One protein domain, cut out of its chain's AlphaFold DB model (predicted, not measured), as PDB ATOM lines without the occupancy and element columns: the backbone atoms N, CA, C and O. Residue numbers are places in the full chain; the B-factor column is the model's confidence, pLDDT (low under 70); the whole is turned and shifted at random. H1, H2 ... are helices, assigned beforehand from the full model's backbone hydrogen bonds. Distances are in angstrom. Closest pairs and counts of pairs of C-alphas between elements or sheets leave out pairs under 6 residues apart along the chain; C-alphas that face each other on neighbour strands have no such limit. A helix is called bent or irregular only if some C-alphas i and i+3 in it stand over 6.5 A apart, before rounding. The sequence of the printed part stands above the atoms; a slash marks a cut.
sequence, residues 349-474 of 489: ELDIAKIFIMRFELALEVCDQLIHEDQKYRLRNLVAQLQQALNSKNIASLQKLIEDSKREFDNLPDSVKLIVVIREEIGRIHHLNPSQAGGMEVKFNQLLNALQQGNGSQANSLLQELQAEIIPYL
ATOM      1  N   GLU A 349     155.694 152.699 155.566       64.38
ATOM      2  CA  GLU A 349     154.340 152.524 155.029       64.38
ATOM      3  C   GLU A 349     154.317 152.429 153.499       64.38
ATOM      4  O   GLU A 349     153.517 151.682 152.934       64.38
ATOM      5  N   LEU A 350     155.216 153.138 152.811       65.38
ATOM      6  CA  LEU A 350     155.308 153.078 151.352       65.38
ATOM      7  C   LEU A 350     155.823 151.719 150.878       65.38
ATOM      8  O   LEU A 350     155.327 151.182 149.887       65.38
ATOM      9  N   ASP A 351     156.801 151.159 151.578       67.62
ATOM     10  CA  ASP A 351     157.390 149.878 151.204       67.62
ATOM     11  C   ASP A 351     156.500 148.711 151.630       67.62
ATOM     12  O   ASP A 351     156.273 147.800 150.834       67.62
ATOM     13  N   ILE A 352     155.860 148.795 152.798       71.12
ATOM     14  CA  ILE A 352     154.833 147.837 153.226       71.12
ATOM     15  C   ILE A 352     153.660 147.823 152.232       71.12
ATOM     16  O   ILE A 352     153.184 146.749 151.859       71.12
ATOM     17  N   ALA A 353     153.207 148.985 151.753       79.62
ATOM     18  CA  ALA A 353     152.150 149.063 150.744       79.62
ATOM     19  C   ALA A 353     152.555 148.405 149.413       79.62
ATOM     20  O   ALA A 353     151.763 147.654 148.841       79.62
ATOM     21  N   LYS A 354     153.788 148.627 148.932       79.62
ATOM     22  CA  LYS A 354     154.314 147.955 147.725       79.62
ATOM     23  C   LYS A 354     154.421 146.441 147.906       79.62
ATOM     24  O   LYS A 354     154.095 145.706 146.978       79.62
ATOM     25  N   ILE A 355     154.842 145.979 149.086       78.06
ATOM     26  CA  ILE A 355     154.893 144.550 149.422       78.06
ATOM     27  C   ILE A 355     153.489 143.948 149.327       78.06
ATOM     28  O   ILE A 355     153.306 142.945 148.645       78.06
ATOM     29  N   PHE A 356     152.471 144.577 149.926       86.19
ATOM     30  CA  PHE A 356     151.097 144.070 149.833       86.19
ATOM     31  C   PHE A 356     150.542 144.067 148.406       86.19
ATOM     32  O   PHE A 356     149.874 143.103 148.035       86.19
ATOM     33  N   ILE A 357     150.855 145.079 147.588       87.56
ATOM     34  CA  ILE A 357     150.501 145.075 146.158       87.56
ATOM     35  C   ILE A 357     151.098 143.843 145.470       87.56
ATOM     36  O   ILE A 357     150.356 143.064 144.876       87.56
ATOM     37  N   MET A 358     152.406 143.620 145.621       82.88
ATOM     38  CA  MET A 358     153.101 142.486 145.008       82.88
ATOM     39  C   MET A 358     152.537 141.138 145.482       82.88
ATOM     40  O   MET A 358     152.292 140.249 144.666       82.88
ATOM     41  N   ARG A 359     152.275 140.993 146.789       87.62
ATOM     42  CA  ARG A 359     151.669 139.788 147.384       87.62
ATOM     43  C   ARG A 359     150.312 139.474 146.770       87.62
ATOM     44  O   ARG A 359     150.040 138.327 146.424       87.62
ATOM     45  N   PHE A 360     149.452 140.481 146.669       93.19
ATOM     46  CA  PHE A 360     148.092 140.307 146.174       93.19
ATOM     47  C   PHE A 360     148.044 140.089 144.666       93.19
ATOM     48  O   PHE A 360     147.266 139.251 144.218       93.19
ATOM     49  N   GLU A 361     148.884 140.772 143.889       90.38
ATOM     50  CA  GLU A 361     149.020 140.528 142.449       90.38
ATOM     51  C   GLU A 361     149.494 139.095 142.177       90.38
ATOM     52  O   GLU A 361     148.849 138.383 141.410       90.38
ATOM     53  N   LEU A 362     150.522 138.621 142.891       85.12
ATOM     54  CA  LEU A 362     151.001 137.240 142.786       85.12
ATOM     55  C   LEU A 362     149.919 136.220 143.170       85.12
ATOM     56  O   LEU A 362     149.726 135.217 142.479       85.12
ATOM     57  N   ALA A 363     149.198 136.466 144.268       89.31
ATOM     58  CA  ALA A 363     148.107 135.601 144.707       89.31
ATOM     59  C   ALA A 363     146.985 135.531 143.655       89.31
ATOM     60  O   ALA A 363     146.479 134.447 143.370       89.31
ATOM     61  N   LEU A 364     146.625 136.664 143.047       89.81
ATOM     62  CA  LEU A 364     145.603 136.743 142.002       89.81
ATOM     63  C   LEU A 364     146.045 136.107 140.679       89.81
ATOM     64  O   LEU A 364     145.213 135.528 139.988       89.81
ATOM     65  N   GLU A 365     147.320 136.221 140.317       85.56
ATOM     66  CA  GLU A 365     147.857 135.673 139.068       85.56
ATOM     67  C   GLU A 365     148.016 134.152 139.139       85.56
ATOM     68  O   GLU A 365     147.666 133.436 138.199       85.56
ATOM     69  N   VAL A 366     148.536 133.644 140.259       79.62
ATOM     70  CA  VAL A 366     149.009 132.258 140.338       79.62
ATOM     71  C   VAL A 366     148.109 131.358 141.177       79.62
ATOM     72  O   VAL A 366     147.989 130.165 140.902       79.62
ATOM     73  N   CYS A 367     147.445 131.914 142.187       83.62
ATOM     74  CA  CYS A 367     146.578 131.162 143.091       83.62
ATOM     75  C   CYS A 367     145.089 131.374 142.785       83.62
ATOM     76  O   CYS A 367     144.253 131.139 143.655       83.62
ATOM     77  N   ASP A 368     144.737 131.784 141.560       81.06
ATOM     78  CA  ASP A 368     143.360 132.124 141.178       81.06
ATOM     79  C   ASP A 368     142.350 131.014 141.533       81.06
ATOM     80  O   ASP A 368     141.300 131.282 142.108       81.06
ATOM     81  N   GLN A 369     142.686 129.746 141.295       81.00
ATOM     82  CA  GLN A 369     141.793 128.617 141.599       81.00
ATOM     83  C   GLN A 369     141.678 128.293 143.099       81.00
ATOM     84  O   GLN A 369     140.789 127.544 143.500       81.00
ATOM     85  N   LEU A 370     142.575 128.830 143.930       83.06
ATOM     86  CA  LEU A 370     142.637 128.581 145.373       83.06
ATOM     87  C   LEU A 370     141.942 129.674 146.195       83.06
ATOM     88  O   LEU A 370     141.780 129.509 147.402       83.06
ATOM     89  N   ILE A 371     141.541 130.783 145.569       88.94
ATOM     90  CA  ILE A 371     140.958 131.954 146.232       88.94
ATOM     91  C   ILE A 371     139.477 132.065 145.852       88.94
ATOM     92  O   ILE A 371     139.111 131.935 144.686       88.94
ATOM     93  N   HIS A 372     138.604 132.334 146.825       91.50
ATOM     94  CA  HIS A 372     137.174 132.536 146.567       91.50
ATOM     95  C   HIS A 372     136.919 133.830 145.767       91.50
ATOM     96  O   HIS A 372     137.586 134.834 146.009       91.50
ATOM     97  N   GLU A 373     135.924 133.866 144.872       89.12
ATOM     98  CA  GLU A 373     135.652 135.042 144.012       89.12
ATOM     99  C   GLU A 373     135.456 136.351 144.803       89.12
ATOM    100  O   GLU A 373     136.018 137.388 144.448       89.12
ATOM    101  N   ASP A 374     134.757 136.300 145.942       89.94
ATOM    102  CA  ASP A 374     134.601 137.470 146.822       89.94
ATOM    103  C   ASP A 374     135.935 137.958 147.415       89.94
ATOM    104  O   ASP A 374     136.130 139.163 147.589       89.94
ATOM    105  N   GLN A 375     136.863 137.043 147.726       90.62
ATOM    106  CA  GLN A 375     138.221 137.395 148.160       90.62
ATOM    107  C   GLN A 375     138.999 138.026 147.005       90.62
ATOM    108  O   GLN A 375     139.617 139.072 147.196       90.62
ATOM    109  N   LYS A 376     138.904 137.476 145.787       92.06
ATOM    110  CA  LYS A 376     139.560 138.055 144.602       92.06
ATOM    111  C   LYS A 376     139.118 139.494 144.355       92.06
ATOM    112  O   LYS A 376     139.950 140.350 144.060       92.06
ATOM    113  N   TYR A 377     137.822 139.778 144.496       92.56
ATOM    114  CA  TYR A 377     137.303 141.139 144.374       92.56
ATOM    115  C   TYR A 377     137.913 142.082 145.421       92.56
ATOM    116  O   TYR A 377     138.347 143.183 145.074       92.56
ATOM    117  N   ARG A 378     138.007 141.651 146.688       93.69
ATOM    118  CA  ARG A 378     138.627 142.453 147.757       93.69
ATOM    119  C   ARG A 378     140.111 142.702 147.517       93.69
ATOM    120  O   ARG A 378     140.534 143.849 147.633       93.69
ATOM    121  N   LEU A 379     140.870 141.684 147.106       93.94
ATOM    122  CA  LEU A 379     142.288 141.825 146.758       93.94
ATOM    123  C   LEU A 379     142.495 142.833 145.622       93.94
ATOM    124  O   LEU A 379     143.285 143.761 145.770       93.94
ATOM    125  N   ARG A 380     141.740 142.715 144.518       95.25
ATOM    126  CA  ARG A 380     141.824 143.661 143.385       95.25
ATOM    127  C   ARG A 380     141.507 145.095 143.815       95.25
ATOM    128  O   ARG A 380     142.165 146.032 143.369       95.25
ATOM    129  N   ASN A 381     140.517 145.269 144.690       95.31
ATOM    130  CA  ASN A 381     140.134 146.583 145.199       95.31
ATOM    131  C   ASN A 381     141.210 147.174 146.131       95.31
ATOM    132  O   ASN A 381     141.549 148.346 145.997       95.31
ATOM    133  N   LEU A 382     141.793 146.367 147.024       94.56
ATOM    134  CA  LEU A 382     142.905 146.787 147.884       94.56
ATOM    135  C   LEU A 382     144.142 147.171 147.065       94.56
ATOM    136  O   LEU A 382     144.720 148.225 147.320       94.56
ATOM    137  N   VAL A 383     144.503 146.389 146.041       94.62
ATOM    138  CA  VAL A 383     145.606 146.720 145.118       94.62
ATOM    139  C   VAL A 383     145.366 148.072 144.445       94.62
ATOM    140  O   VAL A 383     146.235 148.942 144.498       94.62
ATOM    141  N   ALA A 384     144.175 148.294 143.881       94.19
ATOM    142  CA  ALA A 384     143.839 149.556 143.223       94.19
ATOM    143  C   ALA A 384     143.887 150.755 144.191       94.19
ATOM    144  O   ALA A 384     144.421 151.812 143.849       94.19
ATOM    145  N   GLN A 385     143.374 150.590 145.414       93.00
ATOM    146  CA  GLN A 385     143.392 151.637 146.440       93.00
ATOM    147  C   GLN A 385     144.811 151.941 146.935       93.00
ATOM    148  O   GLN A 385     145.164 153.113 147.068       93.00
ATOM    149  N   LEU A 386     145.645 150.918 147.155       88.00
ATOM    150  CA  LEU A 386     147.052 151.089 147.527       88.00
ATOM    151  C   LEU A 386     147.834 151.798 146.412       88.00
ATOM    152  O   LEU A 386     148.534 152.768 146.690       88.00
ATOM    153  N   GLN A 387     147.670 151.392 145.149       90.75
ATOM    154  CA  GLN A 387     148.310 152.050 144.001       90.75
ATOM    155  C   GLN A 387     147.880 153.521 143.873       90.75
ATOM    156  O   GLN A 387     148.712 154.403 143.645       90.75
ATOM    157  N   GLN A 388     146.593 153.821 144.075       89.75
ATOM    158  CA  GLN A 388     146.087 155.195 144.068       89.75
ATOM    159  C   GLN A 388     146.645 156.026 145.236       89.75
ATOM    160  O   GLN A 388     147.030 157.186 145.042       89.75
ATOM    161  N   ALA A 389     146.715 155.455 146.439       84.06
ATOM    162  CA  ALA A 389     147.266 156.117 147.620       84.06
ATOM    163  C   ALA A 389     148.772 156.402 147.465       84.06
ATOM    164  O   ALA A 389     149.222 157.500 147.802       84.06
ATOM    165  N   LEU A 390     149.524 155.469 146.867       79.25
ATOM    166  CA  LEU A 390     150.939 155.645 146.522       79.25
ATOM    167  C   LEU A 390     151.139 156.771 145.499       79.25
ATOM    168  O   LEU A 390     151.960 157.661 145.717       79.25
ATOM    169  N   ASN A 391     150.346 156.791 144.424       81.44
ATOM    170  CA  ASN A 391     150.447 157.816 143.378       81.44
ATOM    171  C   ASN A 391     150.059 159.221 143.867       81.44
ATOM    172  O   ASN A 391     150.587 160.217 143.378       81.44
ATOM    173  N   SER A 392     149.143 159.312 144.835       79.81
ATOM    174  CA  SER A 392     148.678 160.582 145.412       79.81
ATOM    175  C   SER A 392     149.459 161.036 146.652       79.81
ATOM    176  O   SER A 392     149.167 162.110 147.181       79.81
ATOM    177  N   LYS A 393     150.449 160.256 147.117       71.25
ATOM    178  CA  LYS A 393     151.227 160.497 148.350       71.25
ATOM    179  C   LYS A 393     150.353 160.736 149.601       71.25
ATOM    180  O   LYS A 393     150.714 161.520 150.479       71.25
ATOM    181  N   ASN A 394     149.195 160.077 149.706       74.81
ATOM    182  CA  ASN A 394     148.275 160.254 150.837       74.81
ATOM    183  C   ASN A 394     148.605 159.300 152.002       74.81
ATOM    184  O   ASN A 394     148.035 158.213 152.122       74.81
ATOM    185  N   ILE A 395     149.501 159.743 152.889       61.00
ATOM    186  CA  ILE A 395     150.022 158.965 154.031       61.00
ATOM    187  C   ILE A 395     148.909 158.511 154.993       61.00
ATOM    188  O   ILE A 395     148.854 157.348 155.373       61.00
ATOM    189  N   ALA A 396     147.943 159.378 155.319       65.12
ATOM    190  CA  ALA A 396     146.869 159.035 156.258       65.12
ATOM    191  C   ALA A 396     145.960 157.898 155.750       65.12
ATOM    192  O   ALA A 396     145.435 157.114 156.540       65.12
ATOM    193  N   SER A 397     145.777 157.787 154.430       73.81
ATOM    194  CA  SER A 397     145.053 156.653 153.842       73.81
ATOM    195  C   SER A 397     145.865 155.355 153.828       73.81
ATOM    196  O   SER A 397     145.274 154.284 153.959       73.81
ATOM    197  N   LEU A 398     147.199 155.433 153.720       77.00
ATOM    198  CA  LEU A 398     148.071 154.259 153.619       77.00
ATOM    199  C   LEU A 398     148.039 153.409 154.887       77.00
ATOM    200  O   LEU A 398     147.883 152.199 154.777       77.00
ATOM    201  N   GLN A 399     148.079 154.017 156.074       72.62
ATOM    202  CA  GLN A 399     148.007 153.281 157.345       72.62
ATOM    203  C   GLN A 399     146.787 152.363 157.427       72.62
ATOM    204  O   GLN A 399     146.910 151.169 157.703       72.62
ATOM    205  N   LYS A 400     145.605 152.914 157.133       82.69
ATOM    206  CA  LYS A 400     144.356 152.153 157.157       82.69
ATOM    207  C   LYS A 400     144.360 151.044 156.103       82.69
ATOM    208  O   LYS A 400     144.017 149.910 156.417       82.69
ATOM    209  N   LEU A 401     144.788 151.356 154.879       87.00
ATOM    210  CA  LEU A 401     144.848 150.383 153.787       87.00
ATOM    211  C   LEU A 401     145.843 149.251 154.064       87.00
ATOM    212  O   LEU A 401     145.575 148.107 153.711       87.00
ATOM    213  N   ILE A 402     146.969 149.543 154.714       81.19
ATOM    214  CA  ILE A 402     147.953 148.544 155.141       81.19
ATOM    215  C   ILE A 402     147.356 147.630 156.208       81.19
ATOM    216  O   ILE A 402     147.568 146.421 156.155       81.19
ATOM    217  N   GLU A 403     146.604 148.167 157.168       82.12
ATOM    218  CA  GLU A 403     145.961 147.340 158.188       82.12
ATOM    219  C   GLU A 403     144.840 146.467 157.606       82.12
ATOM    220  O   GLU A 403     144.764 145.276 157.918       82.12
ATOM    221  N   ASP A 404     144.036 147.017 156.698       88.75
ATOM    222  CA  ASP A 404     143.037 146.254 155.947       88.75
ATOM    223  C   ASP A 404     143.710 145.161 155.088       88.75
ATOM    224  O   ASP A 404     143.233 144.027 155.039       88.75
ATOM    225  N   SER A 405     144.874 145.456 154.495       89.06
ATOM    226  CA  SER A 405     145.668 144.491 153.719       89.06
ATOM    227  C   SER A 405     146.273 143.389 154.588       89.06
ATOM    228  O   SER A 405     146.246 142.225 154.194       89.06
ATOM    229  N   LYS A 406     146.763 143.707 155.790       84.88
ATOM    230  CA  LYS A 406     147.215 142.697 156.764       84.88
ATOM    231  C   LYS A 406     146.083 141.732 157.105       84.88
ATOM    232  O   LYS A 406     146.252 140.525 156.969       84.88
ATOM    233  N   ARG A 407     144.908 142.266 157.454       89.31
ATOM    234  CA  ARG A 407     143.724 141.456 157.780       89.31
ATOM    235  C   ARG A 407     143.286 140.583 156.609       89.31
ATOM    236  O   ARG A 407     142.959 139.419 156.816       89.31
ATOM    237  N   GLU A 408     143.259 141.122 155.390       92.25
ATOM    238  CA  GLU A 408     142.876 140.323 154.222       92.25
ATOM    239  C   GLU A 408     143.920 139.244 153.920       92.25
ATOM    240  O   GLU A 408     143.536 138.110 153.645       92.25
ATOM    241  N   PHE A 409     145.215 139.554 154.041       89.94
ATOM    242  CA  PHE A 409     146.287 138.576 153.871       89.94
ATOM    243  C   PHE A 409     146.188 137.436 154.891       89.94
ATOM    244  O   PHE A 409     146.267 136.276 154.497       89.94
ATOM    245  N   ASP A 410     145.945 137.735 156.169       88.25
ATOM    246  CA  ASP A 410     145.798 136.721 157.224       88.25
ATOM    247  C   ASP A 410     144.617 135.768 156.962       88.25
ATOM    248  O   ASP A 410     144.702 134.570 157.258       88.25
ATOM    249  N   ASN A 411     143.552 136.294 156.347       90.81
ATOM    250  CA  ASN A 411     142.347 135.560 155.960       90.81
ATOM    251  C   ASN A 411     142.493 134.761 154.651       90.81
ATOM    252  O   ASN A 411     141.558 134.044 154.272       90.81
ATOM    253  N   LEU A 412     143.618 134.873 153.936       91.56
ATOM    254  CA  LEU A 412     143.877 134.027 152.774       91.56
ATOM    255  C   LEU A 412     144.086 132.567 153.204       91.56
ATOM    256  O   LEU A 412     144.599 132.310 154.298       91.56
ATOM    257  N   PRO A 413     143.737 131.596 152.340       91.12
ATOM    258  CA  PRO A 413     144.023 130.191 152.604       91.12
ATOM    259  C   PRO A 413     145.513 129.965 152.888       91.12
ATOM    260  O   PRO A 413     146.374 130.568 152.245       91.12
ATOM    261  N   ASP A 414     145.831 129.061 153.818       87.00
ATOM    262  CA  ASP A 414     147.219 128.797 154.225       87.00
ATOM    263  C   ASP A 414     148.109 128.363 153.053       87.00
ATOM    264  O   ASP A 414     149.272 128.751 152.988       87.00
ATOM    265  N   SER A 415     147.548 127.634 152.083       83.81
ATOM    266  CA  SER A 415     148.236 127.268 150.842       83.81
ATOM    267  C   SER A 415     148.656 128.490 150.021       83.81
ATOM    268  O   SER A 415     149.772 128.530 149.512       83.81
ATOM    269  N   VAL A 416     147.799 129.509 149.933       88.06
ATOM    270  CA  VAL A 416     148.070 130.760 149.210       88.06
ATOM    271  C   VAL A 416     149.110 131.588 149.955       88.06
ATOM    272  O   VAL A 416     150.092 132.012 149.349       88.06
ATOM    273  N   LYS A 417     148.944 131.766 151.274       89.12
ATOM    274  CA  LYS A 417     149.930 132.471 152.110       89.12
ATOM    275  C   LYS A 417     151.307 131.834 151.978       89.12
ATOM    276  O   LYS A 417     152.292 132.538 151.798       89.12
ATOM    277  N   LEU A 418     151.365 130.507 152.006       85.94
ATOM    278  CA  LEU A 418     152.611 129.771 151.890       85.94
ATOM    279  C   LEU A 418     153.276 129.948 150.518       85.94
ATOM    280  O   LEU A 418     154.478 130.183 150.470       85.94
ATOM    281  N   ILE A 419     152.524 129.883 149.416       87.31
ATOM    282  CA  ILE A 419     153.066 130.124 148.064       87.31
ATOM    283  C   ILE A 419     153.631 131.545 147.948       87.31
ATOM    284  O   ILE A 419     154.725 131.731 147.412       87.31
ATOM    285  N   VAL A 420     152.913 132.535 148.483       87.06
ATOM    286  CA  VAL A 420     153.355 133.934 148.486       87.06
ATOM    287  C   VAL A 420     154.629 134.104 149.318       87.06
ATOM    288  O   VAL A 420     155.605 134.658 148.819       87.06
ATOM    289  N   VAL A 421     154.666 133.566 150.540       83.75
ATOM    290  CA  VAL A 421     155.848 133.625 151.419       83.75
ATOM    291  C   VAL A 421     157.049 132.922 150.786       83.75
ATOM    292  O   VAL A 421     158.147 133.465 150.805       83.75
ATOM    293  N   ILE A 422     156.860 131.757 150.159       87.31
ATOM    294  CA  ILE A 422     157.936 131.045 149.453       87.31
ATOM    295  C   ILE A 422     158.535 131.920 148.344       87.31
ATOM    296  O   ILE A 422     159.756 131.985 148.216       87.31
ATOM    297  N   ARG A 423     157.712 132.622 147.552       86.12
ATOM    298  CA  ARG A 423     158.217 133.526 146.503       86.12
ATOM    299  C   ARG A 423     159.058 134.659 147.081       86.12
ATOM    300  O   ARG A 423     160.111 134.972 146.528       86.12
ATOM    301  N   GLU A 424     158.595 135.259 148.171       78.94
ATOM    302  CA  GLU A 424     159.316 136.333 148.860       78.94
ATOM    303  C   GLU A 424     160.652 135.845 149.416       78.94
ATOM    304  O   GLU A 424     161.681 136.486 149.207       78.94
ATOM    305  N   GLU A 425     160.655 134.672 150.045       80.31
ATOM    306  CA  GLU A 425     161.853 134.058 150.604       80.31
ATOM    307  C   GLU A 425     162.876 133.688 149.531       80.31
ATOM    308  O   GLU A 425     164.065 133.921 149.720       80.31
ATOM    309  N   ILE A 426     162.446 133.205 148.364       83.69
ATOM    310  CA  ILE A 426     163.357 132.975 147.229       83.69
ATOM    311  C   ILE A 426     164.005 134.291 146.782       83.69
ATOM    312  O   ILE A 426     165.213 134.327 146.541       83.69
ATOM    313  N   GLY A 427     163.238 135.386 146.730       76.19
ATOM    314  CA  GLY A 427     163.775 136.724 146.468       76.19
ATOM    315  C   GLY A 427     164.792 137.159 147.528       76.19
ATOM    316  O   GLY A 427     165.879 137.628 147.192       76.19
ATOM    317  N   ARG A 428     164.489 136.922 148.808       72.69
ATOM    318  CA  ARG A 428     165.386 137.195 149.942       72.69
ATOM    319  C   ARG A 428     166.688 136.390 149.850       72.69
ATOM    320  O   ARG A 428     167.777 136.941 150.008       72.69
ATOM    321  N   ILE A 429     166.590 135.102 149.528       76.94
ATOM    322  CA  ILE A 429     167.725 134.181 149.388       76.94
ATOM    323  C   ILE A 429     168.563 134.519 148.155       76.94
ATOM    324  O   ILE A 429     169.781 134.354 148.202       76.94
ATOM    325  N   HIS A 430     167.973 135.063 147.087       75.00
ATOM    326  CA  HIS A 430     168.717 135.518 145.908       75.00
ATOM    327  C   HIS A 430     169.792 136.555 146.257       75.00
ATOM    328  O   HIS A 430     170.858 136.566 145.645       75.00
ATOM    329  N   HIS A 431     169.564 137.378 147.283       64.50
ATOM    330  CA  HIS A 431     170.563 138.328 147.776       64.50
ATOM    331  C   HIS A 431     171.681 137.673 148.604       64.50
ATOM    332  O   HIS A 431     172.802 138.172 148.609       64.50
ATOM    333  N   LEU A 432     171.403 136.552 149.275       64.06
ATOM    334  CA  LEU A 432     172.362 135.834 150.123       64.06
ATOM    335  C   LEU A 432     173.192 134.799 149.350       64.06
ATOM    336  O   LEU A 432     174.383 134.628 149.601       64.06
ATOM    337  N   ASN A 433     172.549 134.060 148.447       75.88
ATOM    338  CA  ASN A 433     173.144 132.988 147.660       75.88
ATOM    339  C   ASN A 433     172.433 132.880 146.294       75.88
ATOM    340  O   ASN A 433     171.521 132.059 146.136       75.88
ATOM    341  N   PRO A 434     172.873 133.664 145.288       77.25
ATOM    342  CA  PRO A 434     172.241 133.699 143.967       77.25
ATOM    343  C   PRO A 434     172.154 132.322 143.295       77.25
ATOM    344  O   PRO A 434     171.182 132.017 142.609       77.25
ATOM    345  N   SER A 435     173.152 131.457 143.518       80.19
ATOM    346  CA  SER A 435     173.193 130.128 142.904       80.19
ATOM    347  C   SER A 435     172.126 129.188 143.462       80.19
ATOM    348  O   SER A 435     171.535 128.437 142.689       80.19
ATOM    349  N   GLN A 436     171.887 129.194 144.779       82.25
ATOM    350  CA  GLN A 436     170.821 128.372 145.361       82.25
ATOM    351  C   GLN A 436     169.439 128.950 145.059       82.25
ATOM    352  O   GLN A 436     168.539 128.193 144.700       82.25
ATOM    353  N   ALA A 437     169.291 130.274 145.100       83.12
ATOM    354  CA  ALA A 437     168.036 130.930 144.745       83.12
ATOM    355  C   ALA A 437     167.603 130.630 143.305       83.12
ATOM    356  O   ALA A 437     166.430 130.356 143.073       83.12
ATOM    357  N   GLY A 438     168.540 130.593 142.348       84.88
ATOM    358  CA  GLY A 438     168.234 130.219 140.965       84.88
ATOM    359  C   GLY A 438     167.671 128.797 140.836       84.88
ATOM    360  O   GLY A 438     166.761 128.561 140.043       84.88
ATOM    361  N   GLY A 439     168.153 127.852 141.651       87.38
ATOM    362  CA  GLY A 439     167.590 126.500 141.726       87.38
ATOM    363  C   GLY A 439     166.172 126.484 142.306       87.38
ATOM    364  O   GLY A 439     165.275 125.858 141.733       87.38
ATOM    365  N   MET A 440     165.949 127.228 143.393       91.56
ATOM    366  CA  MET A 440     164.629 127.378 144.014       91.56
ATOM    367  C   MET A 440     163.633 128.068 143.075       91.56
ATOM    368  O   MET A 440     162.472 127.682 143.017       91.56
ATOM    369  N   GLU A 441     164.070 129.047 142.285       89.25
ATOM    370  CA  GLU A 441     163.216 129.762 141.335       89.25
ATOM    371  C   GLU A 441     162.731 128.853 140.198       89.25
ATOM    372  O   GLU A 441     161.557 128.893 139.821       89.25
ATOM    373  N   VAL A 442     163.588 127.954 139.704       91.69
ATOM    374  CA  VAL A 442     163.181 126.922 138.737       91.69
ATOM    375  C   VAL A 442     162.120 125.995 139.339       91.69
ATOM    376  O   VAL A 442     161.102 125.738 138.693       91.69
ATOM    377  N   LYS A 443     162.314 125.530 140.579       92.38
ATOM    378  CA  LYS A 443     161.335 124.683 141.285       92.38
ATOM    379  C   LYS A 443     160.029 125.419 141.573       92.38
ATOM    380  O   LYS A 443     158.956 124.843 141.420       92.38
ATOM    381  N   PHE A 444     160.104 126.699 141.930       92.12
ATOM    382  CA  PHE A 444     158.934 127.540 142.143       92.12
ATOM    383  C   PHE A 444     158.120 127.674 140.857       92.12
ATOM    384  O   PHE A 444     156.924 127.417 140.870       92.12
ATOM    385  N   ASN A 445     158.760 127.935 139.717       89.56
ATOM    386  CA  ASN A 445     158.072 127.975 138.424       89.56
ATOM    387  C   ASN A 445     157.435 126.623 138.047       89.56
ATOM    388  O   ASN A 445     156.335 126.583 137.494       89.56
ATOM    389  N   GLN A 446     158.082 125.500 138.376       90.44
ATOM    390  CA  GLN A 446     157.491 124.165 138.208       90.44
ATOM    391  C   GLN A 446     156.266 123.955 139.110       90.44
ATOM    392  O   GLN A 446     155.285 123.357 138.663       90.44
ATOM    393  N   LEU A 447     156.295 124.473 140.343       89.62
ATOM    394  CA  LEU A 447     155.156 124.465 141.262       89.62
ATOM    395  C   LEU A 447     153.981 125.253 140.669       89.62
ATOM    396  O   LEU A 447     152.866 124.733 140.646       89.62
ATOM    397  N   LEU A 448     154.224 126.454 140.128       86.00
ATOM    398  CA  LEU A 448     153.170 127.261 139.498       86.00
ATOM    399  C   LEU A 448     152.530 126.525 138.312       86.00
ATOM    400  O   LEU A 448     151.306 126.454 138.213       86.00
ATOM    401  N   ASN A 449     153.347 125.906 137.456       86.25
ATOM    402  CA  ASN A 449     152.859 125.118 136.322       86.25
ATOM    403  C   ASN A 449     152.018 123.911 136.774       86.25
ATOM    404  O   ASN A 449     150.976 123.628 136.181       86.25
ATOM    405  N   ALA A 450     152.440 123.209 137.830       85.81
ATOM    406  CA  ALA A 450     151.698 122.073 138.377       85.81
ATOM    407  C   ALA A 450     150.339 122.497 138.961       85.81
ATOM    408  O   ALA A 450     149.347 121.791 138.770       85.81
ATOM    409  N   LEU A 451     150.276 123.658 139.621       83.12
ATOM    410  CA  LEU A 451     149.032 124.240 140.134       83.12
ATOM    411  C   LEU A 451     148.076 124.626 138.998       83.12
ATOM    412  O   LEU A 451     146.905 124.259 139.044       83.12
ATOM    413  N   GLN A 452     148.575 125.277 137.943       80.06
ATOM    414  CA  GLN A 452     147.763 125.653 136.776       80.06
ATOM    415  C   GLN A 452     147.197 124.441 136.019       80.06
ATOM    416  O   GLN A 452     146.093 124.503 135.480       80.06
ATOM    417  N   GLN A 453     147.932 123.326 135.995       83.81
ATOM    418  CA  GLN A 453     147.505 122.070 135.364       83.81
ATOM    419  C   GLN A 453     146.620 121.196 136.271       83.81
ATOM    420  O   GLN A 453     146.205 120.113 135.856       83.81
ATOM    421  N   GLY A 454     146.338 121.626 137.507       80.06
ATOM    422  CA  GLY A 454     145.542 120.863 138.474       80.06
ATOM    423  C   GLY A 454     146.246 119.620 139.036       80.06
ATOM    424  O   GLY A 454     145.592 118.750 139.616       80.06
ATOM    425  N   ASN A 455     147.571 119.503 138.893       84.75
ATOM    426  CA  ASN A 455     148.337 118.362 139.393       84.75
ATOM    427  C   ASN A 455     148.745 118.560 140.864       84.75
ATOM    428  O   ASN A 455     149.900 118.853 141.186       84.75
ATOM    429  N   GLY A 456     147.786 118.358 141.770       80.00
ATOM    430  CA  GLY A 456     147.983 118.562 143.212       80.00
ATOM    431  C   GLY A 456     149.069 117.681 143.843       80.00
ATOM    432  O   GLY A 456     149.715 118.097 144.801       80.00
ATOM    433  N   SER A 457     149.322 116.486 143.295       83.50
ATOM    434  CA  SER A 457     150.364 115.582 143.807       83.50
ATOM    435  C   SER A 457     151.775 116.132 143.567       83.50
ATOM    436  O   SER A 457     152.594 116.173 144.485       83.50
ATOM    437  N   GLN A 458     152.026 116.632 142.355       87.38
ATOM    438  CA  GLN A 458     153.293 117.242 141.974       87.38
ATOM    439  C   GLN A 458     153.490 118.595 142.665       87.38
ATOM    440  O   GLN A 458     154.584 118.877 143.149       87.38
ATOM    441  N   ALA A 459     152.427 119.401 142.765       84.81
ATOM    442  CA  ALA A 459     152.467 120.680 143.468       84.81
ATOM    443  C   ALA A 459     152.838 120.505 144.952       84.81
ATOM    444  O   ALA A 459     153.732 121.186 145.446       84.81
ATOM    445  N   ASN A 460     152.233 119.539 145.652       85.56
ATOM    446  CA  ASN A 460     152.567 119.274 147.054       85.56
ATOM    447  C   ASN A 460     154.016 118.801 147.241       85.56
ATOM    448  O   ASN A 460     154.668 119.234 148.189       85.56
ATOM    449  N   SER A 461     154.535 117.959 146.339       90.50
ATOM    450  CA  SER A 461     155.937 117.513 146.390       90.50
ATOM    451  C   SER A 461     156.906 118.689 146.245       90.50
ATOM    452  O   SER A 461     157.795 118.868 147.073       90.50
ATOM    453  N   LEU A 462     156.701 119.532 145.228       90.38
ATOM    454  CA  LEU A 462     157.554 120.696 144.968       90.38
ATOM    455  C   LEU A 462     157.492 121.722 146.103       90.38
ATOM    456  O   LEU A 462     158.503 122.323 146.456       90.38
ATOM    457  N   LEU A 463     156.316 121.902 146.702       87.69
ATOM    458  CA  LEU A 463     156.120 122.798 147.834       87.69
ATOM    459  C   LEU A 463     156.852 122.301 149.093       87.69
ATOM    460  O   LEU A 463     157.478 123.110 149.775       87.69
ATOM    461  N   GLN A 464     156.858 120.993 149.367       88.44
ATOM    462  CA  GLN A 464     157.650 120.413 150.463       88.44
ATOM    463  C   GLN A 464     159.161 120.551 150.233       88.44
ATOM    464  O   GLN A 464     159.897 120.876 151.166       88.44
ATOM    465  N   GLU A 465     159.629 120.343 149.000       90.75
ATOM    466  CA  GLU A 465     161.040 120.538 148.644       90.75
ATOM    467  C   GLU A 465     161.480 121.994 148.836       90.75
ATOM    468  O   GLU A 465     162.501 122.251 149.472       90.75
ATOM    469  N   LEU A 466     160.686 122.949 148.344       91.38
ATOM    470  CA  LEU A 466     160.963 124.378 148.495       91.38
ATOM    471  C   LEU A 466     160.979 124.809 149.962       91.38
ATOM    472  O   LEU A 466     161.867 125.554 150.368       91.38
ATOM    473  N   GLN A 467     160.044 124.317 150.776       88.50
ATOM    474  CA  GLN A 467     160.058 124.575 152.216       88.50
ATOM    475  C   GLN A 467     161.350 124.074 152.870       88.50
ATOM    476  O   GLN A 467     161.975 124.814 153.629       88.50
ATOM    477  N   ALA A 468     161.773 122.844 152.566       88.06
ATOM    478  CA  ALA A 468     162.993 122.267 153.126       88.06
ATOM    479  C   ALA A 468     164.252 123.062 152.737       88.06
ATOM    480  O   ALA A 468     165.171 123.190 153.545       88.06
ATOM    481  N   GLU A 469     164.281 123.620 151.527       88.69
ATOM    482  CA  GLU A 469     165.375 124.466 151.044       88.69
ATOM    483  C   GLU A 469     165.376 125.870 151.671       88.69
ATOM    484  O   GLU A 469     166.448 126.432 151.892       88.69
ATOM    485  N   ILE A 470     164.204 126.419 152.002       85.94
ATOM    486  CA  ILE A 470     164.053 127.762 152.587       85.94
ATOM    487  C   ILE A 470     164.293 127.772 154.102       85.94
ATOM    488  O   ILE A 470     164.882 128.723 154.610       85.94
ATOM    489  N   ILE A 471     163.893 126.726 154.836       85.38
ATOM    490  CA  ILE A 471     164.010 126.657 156.310       85.38
ATOM    491  C   ILE A 471     165.400 127.063 156.848       85.38
ATOM    492  O   ILE A 471     165.449 127.873 157.774       85.38
ATOM    493  N   PRO A 472     166.536 126.606 156.278       83.50
ATOM    494  CA  PRO A 472     167.877 126.995 156.735       83.50
ATOM    495  C   PRO A 472     168.192 128.495 156.631       83.50
ATOM    496  O   PRO A 472     169.173 128.960 157.215       83.50
ATOM    497  N   TYR A 473     167.401 129.237 155.856       73.12
ATOM    498  CA  TYR A 473     167.544 130.670 155.635       73.12
ATOM    499  C   TYR A 473     166.606 131.507 156.508       73.12
ATOM    500  O   TYR A 473     166.881 132.692 156.695       73.12
ATOM    501  N   LEU A 474     165.539 130.930 157.074       67.00
ATOM    502  CA  LEU A 474     164.541 131.661 157.870       67.00
ATOM    503  C   LEU A 474     165.154 132.355 159.098       67.00
ATOM    504  O   LEU A 474     164.822 133.507 159.357       67.00
TER     505      LEU A 474
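Overview. This is residues 349 to 474 of the 489 residues of a protein of Arthrospira sp. O9.13F (UniProt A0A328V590). Two lobes of three helices each are set as a V: H1, H2 and H3 make one lobe, H4, H5 and H6 the other, and they meet where the later part of H1 touches the early part of H4. The first lobe is an up-and-down bundle, each helix running against the one before it; in the second, the hairpins H4 and H5 and H5 and H6 share H5. The printed part has 126 residues, with six named helices in the order H1 to H6 and no named strand; the class is all helix. The whole is compact, with a radius of gyration of the C-alphas of 15.5 A and spans of 42 by 34 by 19 A.

Along the chain. H2, the longest helix by residues, holds residues 373 to 392 and measures 28.7 A from first to last C-alpha. H1, residues 349 to 366, is 25.6 A long and begins at C-alpha 349 (154.340, 152.524, 155.029). H3, residues 395 to 410, is 22.9 A long. H4, residues 414 to 432, measures 26.4 A and begins at C-alpha 414 (147.219, 128.797, 154.225). H5, residues 434 to 452, measures 26.8 A. H6, residues 456 to 474, measures 25.7 A and ends at C-alpha 474 (164.541, 131.661, 157.870). H6 has a kink of 28 degrees near residue 468 and is only just irregular: C-alphas 469 and 472 are 6.7 A apart.

Arrangement. H2 touches H1 in a hairpin, at a shallow tilt of 34.6 degrees, only just short of steep, opposite ways; their closest C-alphas, of Ile 357 and Val 383, are 5.3 A apart. H2 and H3 form a hairpin at 24 degrees, a shallow tilt, closest at the C-alphas of Ala 389 and Leu 398, 6.3 A. H1 touches H3 with residues 349 to 356 alone, at a steep tilt of 39 degrees, the same way; the closest C-alphas are those of Ala 353 and Ile 402, 6.1 A. Residues 359 to 363 of H1 touch residues 416 to 420 of H4 at a steep tilt of 61 degrees, closest at the C-alphas of Arg 359 and Val 420, 6.2 A. H4 and H5 form a hairpin at a shallow tilt of 23 degrees, closest at the C-alphas of His 430 and Ala 437, 4.8 A; H4 touches H5 with residues 423 to 430 alone, and H5 touches H4 with residues 436 to 444 alone. H5 and H6 form a hairpin at a shallow tilt of 27 degrees, closest at the C-alphas of Leu 447 and Ala 459, 5.1 A. H4 touches H6 at a steep tilt of 45 degrees, the same way, closest at the C-alphas of Glu 425 and Ile 470, 7.0 A. H2 is apart from H4, H5 and H6. Each O i to N i+4 pair is within hydrogen-bond range in H1 and H2; the counts are 11 of 12 in H3, 13 of 15 in H4, 14 of 15 in H5 and 13 of 15 in H6.

Size, cuts and confidence. The two C-alphas farthest apart, of Ala 396 and Ser 457, are 45.3 A apart. The printed part has no cut and no long link; the link H1 to H2 is short and the other four are tight. The mean pLDDT of the printed part is 84.3, and residues 349 to 351, 395 to 396, 431 to 432 and 474 are under 70.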